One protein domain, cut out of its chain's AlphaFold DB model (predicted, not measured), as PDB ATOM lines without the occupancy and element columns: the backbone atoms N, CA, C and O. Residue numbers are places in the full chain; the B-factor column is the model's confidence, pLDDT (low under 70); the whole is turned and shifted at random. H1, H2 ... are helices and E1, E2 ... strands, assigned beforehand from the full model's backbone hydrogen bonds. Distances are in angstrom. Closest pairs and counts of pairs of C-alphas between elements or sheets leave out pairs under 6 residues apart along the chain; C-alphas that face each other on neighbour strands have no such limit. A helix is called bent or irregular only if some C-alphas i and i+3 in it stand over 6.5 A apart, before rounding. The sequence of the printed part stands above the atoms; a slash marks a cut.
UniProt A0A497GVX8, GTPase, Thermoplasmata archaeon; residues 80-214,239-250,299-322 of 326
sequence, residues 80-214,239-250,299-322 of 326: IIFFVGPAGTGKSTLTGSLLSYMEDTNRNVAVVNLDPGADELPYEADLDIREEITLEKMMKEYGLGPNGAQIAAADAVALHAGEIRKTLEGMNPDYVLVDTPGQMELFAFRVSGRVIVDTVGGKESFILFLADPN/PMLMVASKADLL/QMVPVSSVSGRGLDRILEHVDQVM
ATOM      1  N   ILE A  80     125.398 152.363  86.809       98.25
ATOM      2  CA  ILE A  80     124.812 152.368  88.157       98.25
ATOM      3  C   ILE A  80     125.541 151.309  88.988       98.25
ATOM      4  O   ILE A  80     125.367 150.111  88.771       98.25
ATOM      5  N   ILE A  81     126.377 151.753  89.920       98.62
ATOM      6  CA  ILE A  81     127.314 150.925  90.681       98.62
ATOM      7  C   ILE A  81     126.702 150.593  92.042       98.62
ATOM      8  O   ILE A  81     126.579 151.459  92.906       98.62
ATOM      9  N   PHE A  82     126.347 149.327  92.250       98.56
ATOM     10  CA  PHE A  82     125.826 148.822  93.519       98.56
ATOM     11  C   PHE A  82     126.961 148.272  94.379       98.56
ATOM     12  O   PHE A  82     127.625 147.304  93.998       98.56
ATOM     13  N   PHE A  83     127.150 148.844  95.567       98.44
ATOM     14  CA  PHE A  83     128.143 148.376  96.531       98.44
ATOM     15  C   PHE A  83     127.561 147.216  97.325       98.44
ATOM     16  O   PHE A  83     126.666 147.415  98.139       98.44
ATOM     17  N   VAL A  84     128.060 145.999  97.115       97.38
ATOM     18  CA  VAL A  84     127.545 144.781  97.754       97.38
ATOM     19  C   VAL A  84     128.669 144.088  98.510       97.38
ATOM     20  O   VAL A  84     129.796 144.012  98.046       97.38
ATOM     21  N   GLY A  85     128.382 143.561  99.693       96.12
ATOM     22  CA  GLY A  85     129.354 142.798 100.471       96.12
ATOM     23  C   GLY A  85     128.925 142.676 101.930       96.12
ATOM     24  O   GLY A  85     128.049 143.438 102.362       96.12
ATOM     25  N   PRO A  86     129.508 141.735 102.693       94.88
ATOM     26  CA  PRO A  86     129.180 141.530 104.103       94.88
ATOM     27  C   PRO A  86     129.211 142.808 104.956       94.88
ATOM     28  O   PRO A  86     129.822 143.822 104.608       94.88
ATOM     29  N   ALA A  87     128.548 142.769 106.111       92.81
ATOM     30  CA  ALA A  87     128.599 143.875 107.059       92.81
ATOM     31  C   ALA A  87     130.051 144.155 107.485       92.81
ATOM     32  O   ALA A  87     130.832 143.238 107.730       92.81
ATOM     33  N   GLY A  88     130.416 145.436 107.556       92.56
ATOM     34  CA  GLY A  88     131.759 145.853 107.957       92.56
ATOM     35  C   GLY A  88     132.828 145.800 106.861       92.56
ATOM     36  O   GLY A  88     133.959 146.190 107.141       92.56
ATOM     37  N   THR A  89     132.515 145.413 105.618       95.62
ATOM     38  CA  THR A  89     133.480 145.499 104.499       95.62
ATOM     39  C   THR A  89     133.726 146.928 104.011       95.62
ATOM     40  O   THR A  89     134.641 147.145 103.229       95.62
ATOM     41  N   GLY A  90     132.975 147.921 104.498       96.25
ATOM     42  CA  GLY A  90     133.206 149.337 104.189       96.25
ATOM     43  C   GLY A  90     132.458 149.860 102.962       96.25
ATOM     44  O   GLY A  90     132.987 150.739 102.294       96.25
ATOM     45  N   LYS A  91     131.251 149.343 102.678       97.69
ATOM     46  CA  LYS A  91     130.366 149.814 101.589       97.69
ATOM     47  C   LYS A  91     130.206 151.337 101.594       97.69
ATOM     48  O   LYS A  91     130.771 151.987 100.727       97.69
ATOM     49  N   SER A  92     129.591 151.899 102.635       97.94
ATOM     50  CA  SER A  92     129.350 153.344 102.755       97.94
ATOM     51  C   SER A  92     130.626 154.183 102.711       97.94
ATOM     52  O   SER A  92     130.659 155.242 102.090       97.94
ATOM     53  N   THR A  93     131.711 153.701 103.326       97.62
ATOM     54  CA  THR A  93     133.008 154.391 103.290       97.62
ATOM     55  C   THR A  93     133.584 154.427 101.878       97.62
ATOM     56  O   THR A  93     134.079 155.462 101.450       97.62
ATOM     57  N   LEU A  94     133.519 153.318 101.133       98.50
ATOM     58  CA  LEU A  94     133.975 153.284  99.747       98.50
ATOM     59  C   LEU A  94     133.058 154.085  98.818       98.50
ATOM     60  O   LEU A  94     133.580 154.753  97.931       98.50
ATOM     61  N   THR A  95     131.742 154.082  99.049       98.69
ATOM     62  CA  THR A  95     130.793 154.950  98.336       98.69
ATOM     63  C   THR A  95     131.212 156.414  98.455       98.69
ATOM     64  O   THR A  95     131.379 157.076  97.436       98.69
ATOM     65  N   GLY A  96     131.466 156.904  99.676       98.38
ATOM     66  CA  GLY A  96     131.873 158.297  99.904       98.38
ATOM     67  C   GLY A  96     133.235 158.650  99.298       98.38
ATOM     68  O   GLY A  96     133.385 159.701  98.669       98.38
ATOM     69  N   SER A  97     134.229 157.764  99.422       98.44
ATOM     70  CA  SER A  97     135.548 157.997  98.817       98.44
ATOM     71  C   SER A  97     135.501 157.978  97.288       98.44
ATOM     72  O   SER A  97     136.160 158.800  96.653       98.44
ATOM     73  N   LEU A  98     134.724 157.070  96.684       98.62
ATOM     74  CA  LEU A  98     134.571 157.018  95.230       98.62
ATOM     75  C   LEU A  98     133.774 158.218  94.709       98.62
ATOM     76  O   LEU A  98     134.163 158.775  93.687       98.62
ATOM     77  N   LEU A  99     132.732 158.654  95.426       98.62
ATOM     78  CA  LEU A  99     131.998 159.887  95.128       98.62
ATOM     79  C   LEU A  99     132.957 161.077  95.036       98.62
ATOM     80  O   LEU A  99     133.042 161.709  93.986       98.62
ATOM     81  N   SER A 100     133.756 161.290  96.086       98.19
ATOM     82  CA  SER A 100     134.724 162.396  96.149       98.19
ATOM     83  C   SER A 100     135.718 162.345  94.980       98.19
ATOM     84  O   SER A 100     135.954 163.341  94.305       98.19
ATOM     85  N   TYR A 101     136.261 161.159  94.677       98.19
ATOM     86  CA  TYR A 101     137.174 160.970  93.544       98.19
ATOM     87  C   TYR A 101     136.517 161.283  92.187       98.19
ATOM     88  O   TYR A 101     137.140 161.867  91.296       98.19
ATOM     89  N   MET A 102     135.256 160.889  92.001       97.81
ATOM     90  CA  MET A 102     134.509 161.138  90.769       97.81
ATOM     91  C   MET A 102     134.198 162.629  90.592       97.81
ATOM     92  O   MET A 102     134.375 163.158  89.494       97.81
ATOM     93  N   GLU A 103     133.828 163.326  91.663       97.19
ATOM     94  CA  GLU A 103     133.628 164.780  91.658       97.19
ATOM     95  C   GLU A 103     134.934 165.529  91.346       97.19
ATOM     96  O   GLU A 103     134.966 166.364  90.437       97.19
ATOM     97  N   ASP A 104     136.040 165.159  92.001       97.12
ATOM     98  CA  ASP A 104     137.371 165.740  91.773       97.12
ATOM     99  C   ASP A 104     137.863 165.540  90.326       97.12
ATOM    100  O   ASP A 104     138.626 166.347  89.785       97.12
ATOM    101  N   THR A 105     137.399 164.478  89.664       95.69
ATOM    102  CA  THR A 105     137.699 164.172  88.255       95.69
ATOM    103  C   THR A 105     136.621 164.668  87.279       95.69
ATOM    104  O   THR A 105     136.598 164.262  86.110       95.69
ATOM    105  N   ASN A 106     135.770 165.605  87.723       94.75
ATOM    106  CA  ASN A 106     134.690 166.247  86.962       94.75
ATOM    107  C   ASN A 106     133.713 165.248  86.318       94.75
ATOM    108  O   ASN A 106     133.266 165.440  85.182       94.75
ATOM    109  N   ARG A 107     133.403 164.150  87.009       94.75
ATOM    110  CA  ARG A 107     132.342 163.223  86.604       94.75
ATOM    111  C   ARG A 107     131.009 163.702  87.163       94.75
ATOM    112  O   ARG A 107     130.915 164.104  88.316       94.75
ATOM    113  N   ASN A 108     129.970 163.634  86.336       95.50
ATOM    114  CA  ASN A 108     128.602 163.895  86.765       95.50
ATOM    115  C   ASN A 108     128.057 162.646  87.472       95.50
ATOM    116  O   ASN A 108     127.707 161.667  86.811       95.50
ATOM    117  N   VAL A 109     128.042 162.648  88.798       97.75
ATOM    118  CA  VAL A 109     127.699 161.483  89.616       97.75
ATOM    119  C   VAL A 109     126.577 161.833  90.586       97.75
ATOM    120  O   VAL A 109     126.561 162.927  91.136       97.75
ATOM    121  N   ALA A 110     125.641 160.904  90.770       98.31
ATOM    122  CA  ALA A 110     124.651 160.945  91.838       98.31
ATOM    123  C   ALA A 110     124.906 159.807  92.833       98.31
ATOM    124  O   ALA A 110     125.424 158.750  92.459       98.31
ATOM    125  N   VAL A 111     124.506 159.983  94.086       98.62
ATOM    126  CA  VAL A 111     124.651 158.982  95.145       98.62
ATOM    127  C   VAL A 111     123.314 158.684  95.823       98.62
ATOM    128  O   VAL A 111     122.538 159.571  96.172       98.62
ATOM    129  N   VAL A 112     123.038 157.396  96.010       98.62
ATOM    130  CA  VAL A 112     121.798 156.878  96.588       98.62
ATOM    131  C   VAL A 112     122.131 156.004  97.789       98.62
ATOM    132  O   VAL A 112     122.837 155.003  97.650       98.62
ATOM    133  N   ASN A 113     121.573 156.338  98.951       98.12
ATOM    134  CA  ASN A 113     121.586 155.459 100.114       98.12
ATOM    135  C   ASN A 113     120.319 154.595 100.143       98.12
ATOM    136  O   ASN A 113     119.204 155.108 100.252       98.12
ATOM    137  N   LEU A 114     120.497 153.273 100.103       96.88
ATOM    138  CA  LEU A 114     119.429 152.286 100.271       96.88
ATOM    139  C   LEU A 114     119.502 151.536 101.606       96.88
ATOM    140  O   LEU A 114     118.734 150.589 101.788       96.88
ATOM    141  N   ASP A 115     120.391 151.911 102.528       94.38
ATOM    142  CA  ASP A 115     120.443 151.321 103.866       94.38
ATOM    143  C   ASP A 115     119.534 152.084 104.852       94.38
ATOM    144  O   ASP A 115     119.897 153.169 105.321       94.38
ATOM    145  N   PRO A 116     118.360 151.529 105.227       92.19
ATOM    146  CA  PRO A 116     117.473 152.149 106.211       92.19
ATOM    147  C   PRO A 116     118.008 152.047 107.649       92.19
ATOM    148  O   PRO A 116     117.430 152.641 108.556       92.19
ATOM    149  N   GLY A 117     119.052 151.242 107.878       89.56
ATOM    150  CA  GLY A 117     119.679 151.031 109.180       89.56
ATOM    151  C   GLY A 117     121.006 151.764 109.362       89.56
ATOM    152  O   GLY A 117     121.681 151.508 110.355       89.56
ATOM    153  N   ALA A 118     121.403 152.627 108.420       90.12
ATOM    154  CA  ALA A 118     122.611 153.431 108.557       90.12
ATOM    155  C   ALA A 118     122.396 154.571 109.565       90.12
ATOM    156  O   ALA A 118     121.519 155.418 109.373       90.12
ATOM    157  N   ASP A 119     123.224 154.618 110.612       86.25
ATOM    158  CA  ASP A 119     123.182 155.683 111.623       86.25
ATOM    159  C   ASP A 119     123.683 157.018 111.042       86.25
ATOM    160  O   ASP A 119     122.974 158.024 111.040       86.25
ATOM    161  N   GLU A 120     124.889 157.014 110.472       89.81
ATOM    162  CA  GLU A 120     125.535 158.176 109.855       89.81
ATOM    163  C   GLU A 120     126.147 157.778 108.507       89.81
ATOM    164  O   GLU A 120     126.706 156.686 108.366       89.81
ATOM    165  N   LEU A 121     126.049 158.670 107.517       95.12
ATOM    166  CA  LEU A 121     126.661 158.495 106.201       95.12
ATOM    167  C   LEU A 121     127.918 159.372 106.102       95.12
ATOM    168  O   LEU A 121     127.882 160.524 106.528       95.12
ATOM    169  N   PRO A 122     129.029 158.873 105.526       95.38
ATOM    170  CA  PRO A 122     130.242 159.666 105.319       95.38
ATOM    171  C   PRO A 122     130.165 160.563 104.067       95.38
ATOM    172  O   PRO A 122     131.193 161.043 103.595       95.38
ATOM    173  N   TYR A 123     128.972 160.733 103.500       97.44
ATOM    174  CA  TYR A 123     128.673 161.503 102.298       97.44
ATOM    175  C   TYR A 123     127.249 162.064 102.397       97.44
ATOM    176  O   TYR A 123     126.421 161.536 103.142       97.44
ATOM    177  N   GLU A 124     126.958 163.101 101.615       97.12
ATOM    178  CA  GLU A 124     125.604 163.637 101.451       97.12
ATOM    179  C   GLU A 124     124.913 162.888 100.309       97.12
ATOM    180  O   GLU A 124     125.402 162.893  99.181       97.12
ATOM    181  N   ALA A 125     123.817 162.190 100.605       97.94
ATOM    182  CA  ALA A 125     123.084 161.424  99.602       97.94
ATOM    183  C   ALA A 125     122.141 162.333  98.797       97.94
ATOM    184  O   ALA A 125     121.404 163.122  99.385       97.94
ATOM    185  N   ASP A 126     122.089 162.172  97.472       98.31
ATOM    186  CA  ASP A 126     121.067 162.833  96.647       98.31
ATOM    187  C   ASP A 126     119.682 162.226  96.885       98.31
ATOM    188  O   ASP A 126     118.660 162.905  96.782       98.31
ATOM    189  N   LEU A 127     119.651 160.923  97.181       98.19
ATOM    190  CA  LEU A 127     118.455 160.173  97.546       98.19
ATOM    191  C   LEU A 127     118.764 159.292  98.755       98.19
ATOM    192  O   LEU A 127     119.579 158.371  98.662       98.19
ATOM    193  N   ASP A 128     118.088 159.545  99.874       97.81
ATOM    194  CA  ASP A 128     118.258 158.786 101.112       97.81
ATOM    195  C   ASP A 128     116.960 158.075 101.507       97.81
ATOM    196  O   ASP A 128     115.962 158.700 101.867       97.81
ATOM    197  N   ILE A 129     116.974 156.739 101.492       95.44
ATOM    198  CA  ILE A 129     115.797 155.944 101.854       95.44
ATOM    199  C   ILE A 129     115.335 156.171 103.300       95.44
ATOM    200  O   ILE A 129     114.176 155.896 103.617       95.44
ATOM    201  N   ARG A 130     116.211 156.679 104.179       94.31
ATOM    202  CA  ARG A 130     115.899 156.948 105.590       94.31
ATOM    203  C   ARG A 130     114.850 158.045 105.768       94.31
ATOM    204  O   ARG A 130     114.177 158.080 106.799       94.31
ATOM    205  N   GLU A 131     114.661 158.910 104.774       93.56
ATOM    206  CA  GLU A 131     113.603 159.929 104.797       93.56
ATOM    207  C   GLU A 131     112.207 159.282 104.793       93.56
ATOM    208  O   GLU A 131     111.307 159.682 105.545       93.56
ATOM    209  N   GLU A 132     112.062 158.193 104.040       92.44
ATOM    210  CA  GLU A 132     110.815 157.445 103.893       92.44
ATOM    211  C   GLU A 132     110.705 156.318 104.933       92.44
ATOM    212  O   GLU A 132     109.708 156.202 105.659       92.44
ATOM    213  N   ILE A 133     111.762 155.511 105.077       91.44
ATOM    214  CA  ILE A 133     111.766 154.257 105.835       91.44
ATOM    215  C   ILE A 133     112.810 154.310 106.951       91.44
ATOM    216  O   ILE A 133     114.006 154.344 106.690       91.44
ATOM    217  N   THR A 134     112.365 154.185 108.205       86.69
ATOM    218  CA  THR A 134     113.276 153.996 109.349       86.69
ATOM    219  C   THR A 134     112.924 152.747 110.143       86.69
ATOM    220  O   THR A 134     111.759 152.328 110.207       86.69
ATOM    221  N   LEU A 135     113.930 152.147 110.782       88.69
ATOM    222  CA  LEU A 135     113.743 150.950 111.603       88.69
ATOM    223  C   LEU A 135     112.818 151.219 112.796       88.69
ATOM    224  O   LEU A 135     111.986 150.377 113.127       88.69
ATOM    225  N   GLU A 136     112.888 152.404 113.399       87.88
ATOM    226  CA  GLU A 136     112.052 152.792 114.539       87.88
ATOM    227  C   GLU A 136     110.574 152.844 114.148       87.88
ATOM    228  O   GLU A 136     109.719 152.347 114.891       87.88
ATOM    229  N   LYS A 137     110.265 153.416 112.972       87.31
ATOM    230  CA  LYS A 137     108.901 153.437 112.423       87.31
ATOM    231  C   LYS A 137     108.407 152.007 112.205       87.31
ATOM    232  O   LYS A 137     107.334 151.658 112.698       87.31
ATOM    233  N   MET A 138     109.226 151.161 111.574       90.25
ATOM    234  CA  MET A 138     108.889 149.761 111.297       90.25
ATOM    235  C   MET A 138     108.626 148.951 112.575       90.25
ATOM    236  O   MET A 138     107.642 148.216 112.658       90.25
ATOM    237  N   MET A 139     109.461 149.109 113.607       91.81
ATOM    238  CA  MET A 139     109.269 148.441 114.899       91.81
ATOM    239  C   MET A 139     107.966 148.873 115.574       91.81
ATOM    240  O   MET A 139     107.224 148.034 116.085       91.81
ATOM    241  N   LYS A 140     107.673 150.179 115.573       92.38
ATOM    242  CA  LYS A 140     106.506 150.741 116.258       92.38
ATOM    243  C   LYS A 140     105.190 150.413 115.552       92.38
ATOM    244  O   LYS A 140     104.221 150.073 116.224       92.38
ATOM    245  N   GLU A 141     105.146 150.543 114.229       90.62
ATOM    246  CA  GLU A 141     103.923 150.371 113.439       90.62
ATOM    247  C   GLU A 141     103.531 148.898 113.293       90.62
ATOM    248  O   GLU A 141     102.363 148.547 113.459       90.62
ATOM    249  N   TYR A 142     104.513 148.023 113.065       90.62
ATOM    250  CA  TYR A 142     104.275 146.602 112.809       90.62
ATOM    251  C   TYR A 142     104.524 145.706 114.034       90.62
ATOM    252  O   TYR A 142     104.384 144.487 113.943       90.62
ATOM    253  N   GLY A 143     104.895 146.281 115.187       93.00
ATOM    254  CA  GLY A 143     105.177 145.527 116.416       93.00
ATOM    255  C   GLY A 143     106.369 144.573 116.284       93.00
ATOM    256  O   GLY A 143     106.381 143.502 116.894       93.00
ATOM    257  N   LEU A 144     107.345 144.927 115.445       94.25
ATOM    258  CA  LEU A 144     108.484 144.077 115.107       94.25
ATOM    259  C   LEU A 144     109.644 144.279 116.086       94.25
ATOM    260  O   LEU A 144     109.911 145.385 116.554       94.25
ATOM    261  N   GLY A 145     110.389 143.203 116.346       94.31
ATOM    262  CA  GLY A 145     111.729 143.312 116.929       94.31
ATOM    263  C   GLY A 145     112.755 143.825 115.904       94.31
ATOM    264  O   GLY A 145     112.455 143.836 114.707       94.31
ATOM    265  N   PRO A 146     113.987 144.170 116.328       90.00
ATOM    266  CA  PRO A 146     114.995 144.803 115.467       90.00
ATOM    267  C   PRO A 146     115.272 144.058 114.150       90.00
ATOM    268  O   PRO A 146     115.179 144.644 113.077       90.00
ATOM    269  N   ASN A 147     115.501 142.741 114.201       90.50
ATOM    270  CA  ASN A 147     115.754 141.939 112.993       90.50
ATOM    271  C   ASN A 147     114.528 141.874 112.064       90.50
ATOM    272  O   ASN A 147     114.660 141.863 110.843       90.50
ATOM    273  N   GLY A 148     113.322 141.824 112.643       91.81
ATOM    274  CA  GLY A 148     112.077 141.840 111.875       91.81
ATOM    275  C   GLY A 148     111.877 143.177 111.167       91.81
ATOM    276  O   GLY A 148     111.491 143.197 110.002       91.81
ATOM    277  N   ALA A 149     112.207 144.278 111.844       92.69
ATOM    278  CA  ALA A 149     112.163 145.615 111.274       92.69
ATOM    279  C   ALA A 149     113.190 145.805 110.152       92.69
ATOM    280  O   ALA A 149     112.831 146.369 109.127       92.69
ATOM    281  N   GLN A 150     114.413 145.279 110.282       90.94
ATOM    282  CA  GLN A 150     115.412 145.303 109.200       90.94
ATOM    283  C   GLN A 150     114.919 144.576 107.945       90.94
ATOM    284  O   GLN A 150     115.042 145.088 106.836       90.94
ATOM    285  N   ILE A 151     114.311 143.402 108.126       90.88
ATOM    286  CA  ILE A 151     113.702 142.636 107.036       90.88
ATOM    287  C   ILE A 151     112.572 143.425 106.370       90.88
ATOM    288  O   ILE A 151     112.555 143.551 105.147       90.88
ATOM    289  N   ALA A 152     111.636 143.947 107.165       92.88
ATOM    290  CA  ALA A 152     110.496 144.700 106.654       92.88
ATOM    291  C   ALA A 152     110.943 145.981 105.937       92.88
ATOM    292  O   ALA A 152     110.426 146.292 104.869       92.88
ATOM    293  N   ALA A 153     111.941 146.679 106.484       92.50
ATOM    294  CA  ALA A 153     112.531 147.862 105.878       92.50
ATOM    295  C   ALA A 153     113.184 147.539 104.531       92.50
ATOM    296  O   ALA A 153     112.850 148.180 103.540       92.50
ATOM    297  N   ALA A 154     114.034 146.507 104.468       90.12
ATOM    298  CA  ALA A 154     114.677 146.077 103.226       90.12
ATOM    299  C   ALA A 154     113.659 145.689 102.137       90.12
ATOM    300  O   ALA A 154     113.852 146.004 100.963       90.12
ATOM    301  N   ASP A 155     112.554 145.037 102.512       91.94
ATOM    302  CA  ASP A 155     111.478 144.715 101.571       91.94
ATOM    303  C   ASP A 155     110.693 145.965 101.135       91.94
ATOM    304  O   ASP A 155     110.335 146.082  99.962       91.94
ATOM    305  N   ALA A 156     110.471 146.919 102.043       93.38
ATOM    306  CA  ALA A 156     109.785 148.175 101.752       93.38
ATOM    307  C   ALA A 156     110.589 149.095 100.816       93.38
ATOM    308  O   ALA A 156     109.981 149.772  99.990       93.38
ATOM    309  N   VAL A 157     111.932 149.063 100.848       94.38
ATOM    310  CA  VAL A 157     112.779 149.828  99.904       94.38
ATOM    311  C   VAL A 157     112.414 149.522  98.447       94.38
ATOM    312  O   VAL A 157     112.368 150.421  97.608       94.38
ATOM    313  N   ALA A 158     112.074 148.267  98.133       94.94
ATOM    314  CA  ALA A 158     111.701 147.874  96.775       94.94
ATOM    315  C   ALA A 158     110.421 148.564  96.266       94.94
ATOM    316  O   ALA A 158     110.249 148.695  95.054       94.94
ATOM    317  N   LEU A 159     109.545 149.040  97.160       95.25
ATOM    318  CA  LEU A 159     108.344 149.798  96.790       95.25
ATOM    319  C   LEU A 159     108.689 151.188  96.233       95.25
ATOM    320  O   LEU A 159     107.953 151.699  95.392       95.25
ATOM    321  N   HIS A 160     109.830 151.753  96.636       96.06
ATOM    322  CA  HIS A 160     110.312 153.065  96.194       96.06
ATOM    323  C   HIS A 160     111.239 152.995  94.975       96.06
ATOM    324  O   HIS A 160     111.571 154.025  94.395       96.06
ATOM    325  N   ALA A 161     111.632 151.798  94.524       96.25
ATOM    326  CA  ALA A 161     112.586 151.627  93.423       96.25
ATOM    327  C   ALA A 161     112.166 152.368  92.136       96.25
ATOM    328  O   ALA A 161     112.998 152.962  91.453       96.25
ATOM    329  N   GLY A 162     110.865 152.381  91.823       96.25
ATOM    330  CA  GLY A 162     110.338 153.100  90.660       96.25
ATOM    331  C   GLY A 162     110.350 154.625  90.808       96.25
ATOM    332  O   GLY A 162     110.452 155.329  89.807       96.25
ATOM    333  N   GLU A 163     110.239 155.147  92.029       96.38
ATOM    334  CA  GLU A 163     110.345 156.584  92.311       96.38
ATOM    335  C   GLU A 163     111.804 157.029  92.246       96.38
ATOM    336  O   GLU A 163     112.112 157.977  91.532       96.38
ATOM    337  N   ILE A 164     112.705 156.266  92.875       96.56
ATOM    338  CA  ILE A 164     114.160 156.467  92.808       96.56
ATOM    339  C   ILE A 164     114.617 156.539  91.349       96.56
ATOM    340  O   ILE A 164     115.275 157.497  90.949       96.56
ATOM    341  N   ARG A 165     114.198 155.569  90.525       95.75
ATOM    342  CA  ARG A 165     114.504 155.537  89.091       95.75
ATOM    343  C   ARG A 165     114.077 156.821  88.371       95.75
ATOM    344  O   ARG A 165     114.878 157.405  87.649       95.75
ATOM    345  N   LYS A 166     112.841 157.278  88.587       95.25
ATOM    346  CA  LYS A 166     112.316 158.502  87.955       95.25
ATOM    347  C   LYS A 166     113.056 159.755  88.408       95.25
ATOM    348  O   LYS A 166     113.260 160.661  87.605       95.25
ATOM    349  N   THR A 167     113.446 159.827  89.678       95.81
ATOM    350  CA  THR A 167     114.203 160.975  90.181       95.81
ATOM    351  C   THR A 167     115.596 161.024  89.559       95.81
ATOM    352  O   THR A 167     115.999 162.079  89.075       95.81
ATOM    353  N   LEU A 168     116.279 159.879  89.455       95.88
ATOM    354  CA  LEU A 168     117.564 159.774  88.754       95.88
ATOM    355  C   LEU A 168     117.448 160.169  87.272       95.88
ATOM    356  O   LEU A 168     118.314 160.871  86.756       95.88
ATOM    357  N   GLU A 169     116.355 159.796  86.596       92.50
ATOM    358  CA  GLU A 169     116.062 160.241  85.223       92.50
ATOM    359  C   GLU A 169     115.922 161.765  85.116       92.50
ATOM    360  O   GLU A 169     116.392 162.359  84.147       92.50
ATOM    361  N   GLY A 170     115.322 162.412  86.118       93.19
ATOM    362  CA  GLY A 170     115.210 163.869  86.183       93.19
ATOM    363  C   GLY A 170     116.534 164.585  86.473       93.19
ATOM    364  O   GLY A 170     116.741 165.694  85.983       93.19
ATOM    365  N   MET A 171     117.427 163.958  87.244       94.69
ATOM    366  CA  MET A 171     118.762 164.486  87.554       94.69
ATOM    367  C   MET A 171     119.742 164.337  86.384       94.69
ATOM    368  O   MET A 171     120.641 165.161  86.227       94.69
ATOM    369  N   ASN A 172     119.558 163.304  85.556       94.00
ATOM    370  CA  ASN A 172     120.396 162.986  84.400       94.00
ATOM    371  C   ASN A 172     121.914 162.880  84.719       94.00
ATOM    372  O   ASN A 172     122.721 163.563  84.073       94.00
ATOM    373  N   PRO A 173     122.327 162.061  85.711       95.88
ATOM    374  CA  PRO A 173     123.739 161.844  86.013       95.88
ATOM    375  C   PRO A 173     124.416 160.952  84.956       95.88
ATOM    376  O   PRO A 173     123.753 160.182  84.261       95.88
ATOM    377  N   ASP A 174     125.747 161.013  84.849       94.94
ATOM    378  CA  ASP A 174     126.515 160.039  84.058       94.94
ATOM    379  C   ASP A 174     126.714 158.738  84.846       94.94
ATOM    380  O   ASP A 174     126.716 157.657  84.262       94.94
ATOM    381  N   TYR A 175     126.876 158.830  86.166       98.06
ATOM    382  CA  TYR A 175     127.103 157.691  87.052       98.06
ATOM    383  C   TYR A 175     126.186 157.755  88.267       98.06
ATOM    384  O   TYR A 175     125.877 158.837  88.759       98.06
ATOM    385  N   VAL A 176     125.793 156.599  88.792       98.56
ATOM    386  CA  VAL A 176     125.066 156.518  90.063       98.56
ATOM    387  C   VAL A 176     125.785 155.559  90.997       98.56
ATOM    388  O   VAL A 176     126.048 154.417  90.627       98.56
ATOM    389  N   LEU A 177     126.086 156.009  92.209       98.81
ATOM    390  CA  LEU A 177     126.637 155.191  93.282       98.81
ATOM    391  C   LEU A 177     125.504 154.773  94.219       98.81
ATOM    392  O   LEU A 177     124.811 155.626  94.761       98.81
ATOM    393  N   VAL A 178     125.297 153.471  94.405       98.69
ATOM    394  CA  VAL A 178     124.192 152.937  95.213       98.69
ATOM    395  C   VAL A 178     124.741 152.165  96.404       98.69
ATOM    396  O   VAL A 178     125.175 151.016  96.273       98.69
ATOM    397  N   ASP A 179     124.697 152.790  97.576       98.25
ATOM    398  CA  ASP A 179     125.040 152.148  98.841       98.25
ATOM    399  C   ASP A 179     123.895 151.235  99.285       98.25
ATOM    400  O   ASP A 179     122.743 151.660  99.385       98.25
ATOM    401  N   THR A 180     124.193 149.956  99.497       96.75
ATOM    402  CA  THR A 180     123.177 148.932  99.783       96.75
ATOM    403  C   THR A 180     123.138 148.592 101.275       96.75
ATOM    404  O   THR A 180     124.129 148.824 101.973       96.75
ATOM    405  N   PRO A 181     122.038 147.993 101.782       93.56
ATOM    406  CA  PRO A 181     121.920 147.624 103.190       93.56
ATOM    407  C   PRO A 181     123.154 146.926 103.777       93.56
ATOM    408  O   PRO A 181     123.743 146.028 103.166       93.56
ATOM    409  N   GLY A 182     123.511 147.288 105.014       85.31
ATOM    410  CA  GLY A 182     124.695 146.790 105.709       85.31
ATOM    411  C   GLY A 182     124.803 145.263 105.742       85.31
ATOM    412  O   GLY A 182     125.897 144.724 105.551       85.31
ATOM    413  N   GLN A 183     123.677 144.568 105.916       91.25
ATOM    414  CA  GLN A 183     123.581 143.111 105.804       91.25
ATOM    415  C   GLN A 183     123.352 142.695 104.349       91.25
ATOM    416  O   GLN A 183     122.255 142.844 103.807       91.25
ATOM    417  N   MET A 184     124.379 142.104 103.740       92.81
ATOM    418  CA  MET A 184     124.328 141.634 102.356       92.81
ATOM    419  C   MET A 184     123.172 140.670 102.109       92.81
ATOM    420  O   MET A 184     122.580 140.696 101.040       92.81
ATOM    421  N   GLU A 185     122.825 139.824 103.075       92.19
ATOM    422  CA  GLU A 185     121.774 138.820 102.944       92.19
ATOM    423  C   GLU A 185     120.403 139.452 102.688       92.19
ATOM    424  O   GLU A 185     119.597 138.898 101.933       92.19
ATOM    425  N   LEU A 186     120.149 140.626 103.278       90.44
ATOM    426  CA  LEU A 186     118.907 141.370 103.074       90.44
ATOM    427  C   LEU A 186     118.787 141.901 101.645       90.44
ATOM    428  O   LEU A 186     117.678 142.007 101.132       90.44
ATOM    429  N   PHE A 187     119.915 142.178 100.993       93.69
ATOM    430  CA  PHE A 187     119.955 142.647  99.614       93.69
ATOM    431  C   PHE A 187     120.073 141.479  98.619       93.69
ATOM    432  O   PHE A 187     119.215 141.275  97.764       93.69
ATOM    433  N   ALA A 188     121.100 140.644  98.755       90.62
ATOM    434  CA  ALA A 188     121.457 139.600  97.801       90.62
ATOM    435  C   ALA A 188     120.580 138.344  97.860       90.62
ATOM    436  O   ALA A 188     120.474 137.638  96.865       90.62
ATOM    437  N   PHE A 189     119.925 138.019  98.975       88.38
ATOM    438  CA  PHE A 189     119.147 136.771  99.062       88.38
ATOM    439  C   PHE A 189     117.640 136.985  99.138       88.38
ATOM    440  O   PHE A 189     116.873 136.023  99.068       88.38
ATOM    441  N   ARG A 190     117.189 138.241  99.177       91.19
ATOM    442  CA  ARG A 190     115.765 138.586  99.119       91.19
ATOM    443  C   ARG A 190     115.317 138.910  97.708       91.19
ATOM    444  O   ARG A 190     116.112 139.279  96.844       91.19
ATOM    445  N   VAL A 191     114.018 138.755  97.451       91.25
ATOM    446  CA  VAL A 191     113.408 139.144  96.167       91.25
ATOM    447  C   VAL A 191     113.536 140.653  95.951       91.25
ATOM    448  O   VAL A 191     113.872 141.067  94.844       91.25
ATOM    449  N   SER A 192     113.356 141.430  97.022       92.38
ATOM    450  CA  SER A 192     113.432 142.893  97.059       92.38
ATOM    451  C   SER A 192     114.724 143.443  96.468       92.38
ATOM    452  O   SER A 192     114.650 144.271  95.568       92.38
ATOM    453  N   GLY A 193     115.896 142.929  96.852       94.75
ATOM    454  CA  GLY A 193     117.160 143.414  96.286       94.75
ATOM    455  C   GLY A 193     117.269 143.235  94.770       94.75
ATOM    456  O   GLY A 193     117.732 144.139  94.085       94.75
ATOM    457  N   ARG A 194     116.754 142.135  94.198       94.50
ATOM    458  CA  ARG A 194     116.698 142.008  92.727       94.50
ATOM    459  C   ARG A 194     115.705 142.966  92.099       94.50
ATOM    460  O   ARG A 194     116.019 143.535  91.070       94.50
ATOM    461  N   VAL A 195     114.534 143.157  92.703       95.81
ATOM    462  CA  VAL A 195     113.578 144.155  92.201       95.81
ATOM    463  C   VAL A 195     114.227 145.538  92.178       95.81
ATOM    464  O   VAL A 195     114.077 146.249  91.191       95.81
ATOM    465  N   ILE A 196     114.991 145.889  93.212       96.75
ATOM    466  CA  ILE A 196     115.739 147.146  93.289       96.75
ATOM    467  C   ILE A 196     116.765 147.240  92.155       96.75
ATOM    468  O   ILE A 196     116.711 148.202  91.398       96.75
ATOM    469  N   VAL A 197     117.660 146.257  91.996       96.81
ATOM    470  CA  VAL A 197     118.690 146.295  90.939       96.81
ATOM    471  C   VAL A 197     118.053 146.329  89.546       96.81
ATOM    472  O   VAL A 197     118.404 147.182  88.737       96.81
ATOM    473  N   ASP A 198     117.055 145.480  89.284       95.56
ATOM    474  CA  ASP A 198     116.386 145.400  87.982       95.56
ATOM    475  C   ASP A 198     115.627 146.709  87.653       95.56
ATOM    476  O   ASP A 198     115.610 147.135  86.500       95.56
ATOM    477  N   THR A 199     115.015 147.364  88.652       96.19
ATOM    478  CA  THR A 199     114.180 148.571  88.457       96.19
ATOM    479  C   THR A 199     114.994 149.864  88.456       96.19
ATOM    480  O   THR A 199     114.771 150.732  87.615       96.19
ATOM    481  N   VAL A 200     115.922 150.018  89.405       96.12
ATOM    482  CA  VAL A 200     116.780 151.208  89.513       96.12
ATOM    483  C   VAL A 200     117.883 151.132  88.464       96.12
ATOM    484  O   VAL A 200     118.021 152.040  87.648       96.12
ATOM    485  N   GLY A 201     118.628 150.027  88.468       94.38
ATOM    486  CA  GLY A 201     119.841 149.835  87.683       94.38
ATOM    487  C   GLY A 201     119.589 149.409  86.241       94.38
ATOM    488  O   GLY A 201     120.176 149.966  85.322       94.38
ATOM    489  N   GLY A 202     118.709 148.431  86.016       92.75
ATOM    490  CA  GLY A 202     118.430 147.923  84.672       92.75
ATOM    491  C   GLY A 202     119.687 147.393  83.970       92.75
ATOM    492  O   GLY A 202     120.489 146.679  84.572       92.75
ATOM    493  N   LYS A 203     119.862 147.725  82.687       91.94
ATOM    494  CA  LYS A 203     121.015 147.281  81.876       91.94
ATOM    495  C   LYS A 203     122.308 148.032  82.221       91.94
ATOM    496  O   LYS A 203     123.385 147.577  81.859       91.94
ATOM    497  N   GLU A 204     122.184 149.164  82.905       95.19
ATOM    498  CA  GLU A 204     123.269 150.029  83.358       95.19
ATOM    499  C   GLU A 204     123.883 149.544  84.686       95.19
ATOM    500  O   GLU A 204     124.841 150.136  85.181       95.19
ATOM    501  N   SER A 205     123.343 148.470  85.271       97.06
ATOM    502  CA  SER A 205     123.787 147.909  86.549       97.06
ATOM    503  C   SER A 205     125.207 147.344  86.492       97.06
ATOM    504  O   SER A 205     125.537 146.525  85.634       97.06
ATOM    505  N   PHE A 206     125.997 147.692  87.501       97.12
ATOM    506  CA  PHE A 206     127.318 147.149  87.774       97.12
ATOM    507  C   PHE A 206     127.416 146.791  89.261       97.12
ATOM    508  O   PHE A 206     127.053 147.592  90.121       97.12
ATOM    509  N   ILE A 207     127.901 145.596  89.594       97.12
ATOM    510  CA  ILE A 207     128.037 145.141  90.983       97.12
ATOM    511  C   ILE A 207     129.490 145.294  91.435       97.12
ATOM    512  O   ILE A 207     130.396 144.667  90.891       97.12
ATOM    513  N   LEU A 208     129.720 146.087  92.478       97.56
ATOM    514  CA  LEU A 208     131.012 146.164  93.149       97.56
ATOM    515  C   LEU A 208     130.962 145.290  94.404       97.56
ATOM    516  O   LEU A 208     130.349 145.665  95.404       97.56
ATOM    517  N   PHE A 209     131.569 144.105  94.347       97.06
ATOM    518  CA  PHE A 209     131.591 143.160  95.461       97.06
ATOM    519  C   PHE A 209     132.792 143.421  96.378       97.06
ATOM    520  O   PHE A 209     133.935 143.167  96.003       97.06
ATOM    521  N   LEU A 210     132.542 143.899  97.595       97.50
ATOM    522  CA  LEU A 210     133.569 144.233  98.578       97.50
ATOM    523  C   LEU A 210     133.863 143.039  99.491       97.50
ATOM    524  O   LEU A 210     132.977 142.532 100.185       97.50
ATOM    525  N   ALA A 211     135.137 142.669  99.562       95.88
ATOM    526  CA  ALA A 211     135.689 141.691 100.484       95.88
ATOM    527  C   ALA A 211     136.603 142.374 101.510       95.88
ATOM    528  O   ALA A 211     137.432 143.222 101.171       95.88
ATOM    529  N   ASP A 212     136.476 141.971 102.776       93.75
ATOM    530  CA  ASP A 212     137.433 142.361 103.811       93.75
ATOM    531  C   ASP A 212     138.744 141.577 103.602       93.75
ATOM    532  O   ASP A 212     138.694 140.345 103.538       93.75
ATOM    533  N   PRO A 213     139.916 142.234 103.534       92.00
ATOM    534  CA  PRO A 213     141.196 141.552 103.342       92.00
ATOM    535  C   PRO A 213     141.525 140.481 104.392       92.00
ATOM    536  O   PRO A 213     142.278 139.548 104.119       92.00
ATOM    537  N   ASN A 214     140.934 140.556 105.588       89.19
ATOM    538  CA  ASN A 214     141.093 139.516 106.604       89.19
ATOM    539  C   ASN A 214     140.475 138.172 106.194       89.19
ATOM    540  O   ASN A 214     140.892 137.141 106.716       89.19
ATOM    541  N   PRO A 239     127.542 142.673  85.176       93.81
ATOM    542  CA  PRO A 239     128.972 142.875  85.354       93.81
ATOM    543  C   PRO A 239     129.346 143.065  86.825       93.81
ATOM    544  O   PRO A 239     128.692 143.830  87.536       93.81
ATOM    545  N   MET A 240     130.366 142.340  87.284       93.94
ATOM    546  CA  MET A 240     130.789 142.363  88.679       93.94
ATOM    547  C   MET A 240     132.305 142.483  88.796       93.94
ATOM    548  O   MET A 240     133.038 141.720  88.164       93.94
ATOM    549  N   LEU A 241     132.755 143.389  89.663       95.06
ATOM    550  CA  LEU A 241     134.151 143.539  90.066       95.06
ATOM    551  C   LEU A 241     134.304 143.204  91.546       95.06
ATOM    552  O   LEU A 241     133.544 143.690  92.381       95.06
ATOM    553  N   MET A 242     135.311 142.398  91.874       95.75
ATOM    554  CA  MET A 242     135.686 142.133  93.258       95.75
ATOM    555  C   MET A 242     136.692 143.172  93.754       95.75
ATOM    556  O   MET A 242     137.656 143.500  93.065       95.75
ATOM    557  N   VAL A 243     136.499 143.652  94.978       97.12
ATOM    558  CA  VAL A 243     137.342 144.672  95.602       97.12
ATOM    559  C   VAL A 243     137.792 144.215  96.982       97.12
ATOM    560  O   VAL A 243     136.963 143.888  97.827       97.12
ATOM    561  N   ALA A 244     139.098 144.251  97.241       96.81
ATOM    562  CA  ALA A 244     139.638 144.159  98.595       96.81
ATOM    563  C   ALA A 244     139.679 145.575  99.193       96.81
ATOM    564  O   ALA A 244     140.622 146.322  98.956       96.81
ATOM    565  N   SER A 245     138.629 145.966  99.918       96.12
ATOM    566  CA  SER A 245     138.268 147.373 100.206       96.12
ATOM    567  C   SER A 245     139.102 148.096 101.269       96.12
ATOM    568  O   SER A 245     139.015 149.317 101.396       96.12
ATOM    569  N   LYS A 246     139.881 147.354 102.061       96.38
ATOM    570  CA  LYS A 246     140.739 147.881 103.140       96.38
ATOM    571  C   LYS A 246     142.200 147.559 102.866       96.38
ATOM    572  O   LYS A 246     142.904 147.041 103.729       96.38
ATOM    573  N   ALA A 247     142.640 147.763 101.632       94.62
ATOM    574  CA  ALA A 247     143.960 147.340 101.184       94.62
ATOM    575  C   ALA A 247     145.110 148.053 101.915       94.62
ATOM    576  O   ALA A 247     146.245 147.613 101.821       94.62
ATOM    577  N   ASP A 248     144.855 149.125 102.669       94.50
ATOM    578  CA  ASP A 248     145.818 149.690 103.629       94.50
ATOM    579  C   ASP A 248     146.183 148.734 104.784       94.50
ATOM    580  O   ASP A 248     147.211 148.924 105.430       94.50
ATOM    581  N   LEU A 249     145.386 147.688 105.018       94.56
ATOM    582  CA  LEU A 249     145.661 146.633 106.000       94.56
ATOM    583  C   LEU A 249     146.464 145.456 105.427       94.56
ATOM    584  O   LEU A 249     146.805 144.539 106.177       94.56
ATOM    585  N   LEU A 250     146.716 145.437 104.116       92.12
ATOM    586  CA  LEU A 250     147.518 144.409 103.461       92.12
ATOM    587  C   LEU A 250     148.983 144.845 103.420       92.12
ATOM    588  O   LEU A 250     149.294 145.962 103.008       92.12
ATOM    589  N   GLN A 299     139.467 140.069  87.625       80.94
ATOM    590  CA  GLN A 299     140.527 140.383  88.585       80.94
ATOM    591  C   GLN A 299     140.019 141.223  89.766       80.94
ATOM    592  O   GLN A 299     139.275 142.184  89.591       80.94
ATOM    593  N   MET A 300     140.459 140.872  90.971       91.94
ATOM    594  CA  MET A 300     140.218 141.617  92.193       91.94
ATOM    595  C   MET A 300     141.095 142.864  92.226       91.94
ATOM    596  O   MET A 300     142.286 142.805  91.915       91.94
ATOM    597  N   VAL A 301     140.522 143.981  92.670       95.06
ATOM    598  CA  VAL A 301     141.237 145.251  92.822       95.06
ATOM    599  C   VAL A 301     141.419 145.566  94.312       95.06
ATOM    600  O   VAL A 301     140.430 145.700  95.035       95.06
ATOM    601  N   PRO A 302     142.662 145.690  94.807       96.31
ATOM    602  CA  PRO A 302     142.940 146.224  96.134       96.31
ATOM    603  C   PRO A 302     142.654 147.725  96.160       96.31
ATOM    604  O   PRO A 302     143.170 148.477  95.331       96.31
ATOM    605  N   VAL A 303     141.831 148.157  97.111       97.69
ATOM    606  CA  VAL A 303     141.388 149.547  97.249       97.69
ATOM    607  C   VAL A 303     141.486 149.975  98.703       97.69
ATOM    608  O   VAL A 303     141.267 149.175  99.607       97.69
ATOM    609  N   SER A 304     141.825 151.235  98.940       97.69
ATOM    610  CA  SER A 304     141.794 151.834 100.272       97.69
ATOM    611  C   SER A 304     141.004 153.132 100.224       97.69
ATOM    612  O   SER A 304     141.469 154.131  99.675       97.69
ATOM    613  N   SER A 305     139.828 153.134 100.852       96.94
ATOM    614  CA  SER A 305     138.985 154.330 100.974       96.94
ATOM    615  C   SER A 305     139.673 155.469 101.742       96.94
ATOM    616  O   SER A 305     139.338 156.631 101.539       96.94
ATOM    617  N   VAL A 306     140.646 155.146 102.603       95.06
ATOM    618  CA  VAL A 306     141.386 156.120 103.426       95.06
ATOM    619  C   VAL A 306     142.432 156.876 102.607       95.06
ATOM    620  O   VAL A 306     142.595 158.080 102.770       95.06
ATOM    621  N   SER A 307     143.162 156.169 101.741       95.81
ATOM    622  CA  SER A 307     144.248 156.752 100.936       95.81
ATOM    623  C   SER A 307     143.830 157.137  99.515       95.81
ATOM    624  O   SER A 307     144.595 157.797  98.820       95.81
ATOM    625  N   GLY A 308     142.657 156.687  99.060       96.06
ATOM    626  CA  GLY A 308     142.197 156.824  97.676       96.06
ATOM    627  C   GLY A 308     142.861 155.851  96.693       96.06
ATOM    628  O   GLY A 308     142.552 155.863  95.503       96.06
ATOM    629  N   ARG A 309     143.762 154.979  97.169       96.81
ATOM    630  CA  ARG A 309     144.451 153.987  96.335       96.81
ATOM    631  C   ARG A 309     143.440 153.053  95.669       96.81
ATOM    632  O   ARG A 309     142.645 152.431  96.370       96.81
ATOM    633  N   GLY A 310     143.521 152.919  94.344       96.56
ATOM    634  CA  GLY A 310     142.726 151.975  93.553       96.56
ATOM    635  C   GLY A 310     141.324 152.460  93.163       96.56
ATOM    636  O   GLY A 310     140.615 151.716  92.488       96.56
ATOM    637  N   LEU A 311     140.913 153.675  93.554       97.94
ATOM    638  CA  LEU A 311     139.631 154.260  93.123       97.94
ATOM    639  C   LEU A 311     139.597 154.509  91.608       97.94
ATOM    640  O   LEU A 311     138.592 154.239  90.953       97.94
ATOM    641  N   ASP A 312     140.726 154.947  91.055       96.94
ATOM    642  CA  ASP A 312     140.983 155.068  89.622       96.94
ATOM    643  C   ASP A 312     140.736 153.746  88.890       96.94
ATOM    644  O   ASP A 312     139.969 153.699  87.932       96.94
ATOM    645  N   ARG A 313     141.293 152.649  89.414       96.06
ATOM    646  CA  ARG A 313     141.165 151.310  88.825       96.06
ATOM    647  C   ARG A 313     139.735 150.776  88.850       96.06
ATOM    648  O   ARG A 313     139.353 150.059  87.928       96.06
ATOM    649  N   ILE A 314     138.946 151.103  89.882       96.75
ATOM    650  CA  ILE A 314     137.511 150.774  89.892       96.75
ATOM    651  C   ILE A 314     136.843 151.446  88.695       96.75
ATOM    652  O   ILE A 314     136.176 150.769  87.913       96.75
ATOM    653  N   LEU A 315     137.023 152.762  88.547       95.38
ATOM    654  CA  LEU A 315     136.341 153.525  87.508       95.38
ATOM    655  C   LEU A 315     136.794 153.108  86.103       95.38
ATOM    656  O   LEU A 315     135.949 152.883  85.247       95.38
ATOM    657  N   GLU A 316     138.097 152.915  85.886       94.56
ATOM    658  CA  GLU A 316     138.641 152.402  84.620       94.56
ATOM    659  C   GLU A 316     138.028 151.050  84.237       94.56
ATOM    660  O   GLU A 316     137.647 150.837  83.085       94.56
ATOM    661  N   HIS A 317     137.894 150.137  85.204       94.25
ATOM    662  CA  HIS A 317     137.308 148.824  84.960       94.25
ATOM    663  C   HIS A 317     135.808 148.908  84.652       94.25
ATOM    664  O   HIS A 317     135.333 148.238  83.733       94.25
ATOM    665  N   VAL A 318     135.063 149.738  85.390       94.81
ATOM    666  CA  VAL A 318     133.645 150.001  85.104       94.81
ATOM    667  C   VAL A 318     133.502 150.571  83.695       94.81
ATOM    668  O   VAL A 318     132.731 150.033  82.901       94.81
ATOM    669  N   ASP A 319     134.287 151.591  83.349       94.12
ATOM    670  CA  ASP A 319     134.230 152.237  82.042       94.12
ATOM    671  C   ASP A 319     134.564 151.258  80.904       94.12
ATOM    672  O   ASP A 319     133.882 151.234  79.876       94.12
ATOM    673  N   GLN A 320     135.558 150.390  81.098       92.56
ATOM    674  CA  GLN A 320     135.922 149.361  80.128       92.56
ATOM    675  C   GLN A 320     134.798 148.336  79.917       92.56
ATOM    676  O   GLN A 320     134.456 148.012  78.778       92.56
ATOM    677  N   VAL A 321     134.233 147.795  80.999       91.06
ATOM    678  CA  VAL A 321     133.245 146.708  80.918       91.06
ATOM    679  C   VAL A 321     131.884 147.211  80.440       91.06
ATOM    680  O   VAL A 321     131.197 146.504  79.699       91.06
ATOM    681  N   MET A 322     131.518 148.438  80.806       91.50
ATOM    682  CA  MET A 322     130.277 149.078  80.371       91.50
ATOM    683  C   MET A 322     130.374 149.674  78.956       91.50
ATOM    684  O   MET A 322     129.367 150.128  78.417       91.50
TER     685      MET A 322
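This is residues 80 to 214, 239 to 250 and 299 to 322 of the 326 residues of the protein "GTPase" of Thermoplasmata archaeon (UniProt A0A497GVX8). A strongly twisted sheet of five parallel strands forms the core, with H1 and H6 covering one face and H5 the other. The long bent helix H3 runs past H5: its arm H3b lies beside H5 and grazes the sheet near the edge strand E2, while its arm H3a runs from there away from the sheet to H2, which crosses it at the far end of the domain. The printed part has 171 residues, with six named helices and five named strands in the order E1 H1 E2 H2 H3 E3 H4 H5 E4 E5 H6; the sheet's order is E2 E3 E1 E4 E5, and the class is mixed, helices and strands. The whole is compact, with a radius of gyration of the C-alphas of 15.5 A and spans of 45 by 39 by 25 A.

The sheet has inner strands E1, residues 80 to 84, E3, residues 175 to 179, and E4, residues 205 to 211, and edge strands E2, residues 109 to 113, and E5, residues 240 to 244. Within hydrogen-bond range are N 112 and O 177 at 2.8 A between E2 and E3, N 81 and O 176 at 2.8 A between E3 and E1, N 84 and O 208 at 2.9 A between E1 and E4, and N 243 and O 209 at 2.8 A between E4 and E5. H1, residues 91 to 104, is on the sheet over E3 and E1 at a height of 8.8 A, along the strands. H6, residues 311 to 321, is on the same face over E4 at a height of 9.4 A, slantwise to the strands at 40 degrees to E4 on the local plane. H1 and H6 only just touch, with 3 pairs of C-alphas within 8 A, the closest those of Leu 98 and Leu 311 at 6.1 A. H5, residues 191 to 204, is on the opposite face over E1 and E4 at a height of 9.3 A, along the strands; the three layers are helices, sheet and helix. H5 is irregular, with C-alphas 200 and 203 9.6 A apart. H3, residues 146 to 171, was assigned as one helix by its hydrogen bonds but is bent: C-alphas 159 and 162 are 7.2 A apart, and its arms H3a, residues 146 to 159, and H3b, residues 162 to 171, stand at a steep tilt of 60 degrees. H3b touches H5 at a shallow tilt of 27 degrees, the same way, closest at the C-alphas of Arg 165 and Val 200, 4.9 A apart, and only grazes the sheet. H3a touches H5 at a steep tilt of 39 degrees, closest at the C-alphas of Asp 155 and Ser 192, 5.2 A apart. H2, residues 135 to 142, touches H3a about perpendicular at 89 degrees, closest at the C-alphas of Met 138 and Ala 149, 5.3 A apart. H4, residues 184 to 188, touches H5 only at the corner, closest at the C-alphas of Phe 187 and Gly 193, 4.4 A apart. E2, H2, H3 and E3 form a strand-helix-strand unit, two parallel neighbour strands joined through helices; E1, H1, E2 and E3, H4, H5, E4 form split units, each with another strand between its two, and the three crossovers are right-handed. Every O i to N i+4 pair is within hydrogen-bond range in H1, H2, H3b, H4 and H6; H3a and H5 each have 8 of 10.

E1 begins at C-alpha 80, (124.812, 152.368, 88.157), and E4, the longest strand, measures 19.4 A. H1 measures 20.0 A, H3a 20.4 A, H3b 14.5 A, H5 19.5 A and H6 15.7 A. H3a begins at C-alpha 146, (114.995, 144.803, 115.467), and H6 ends at C-alpha 321, (133.245, 146.708, 80.918).

The two C-alphas farthest apart, those of Gly 143 and Gln 320, are 47.7 A apart. Residues 215 to 238 and 251 to 298 are not printed, with C-alpha gaps of 24.7 A and 16.9 A. The link from E2 to H2 is long, with 21 residues. Mean pLDDT of the printed part is 94.7, and no printed residue is under 70.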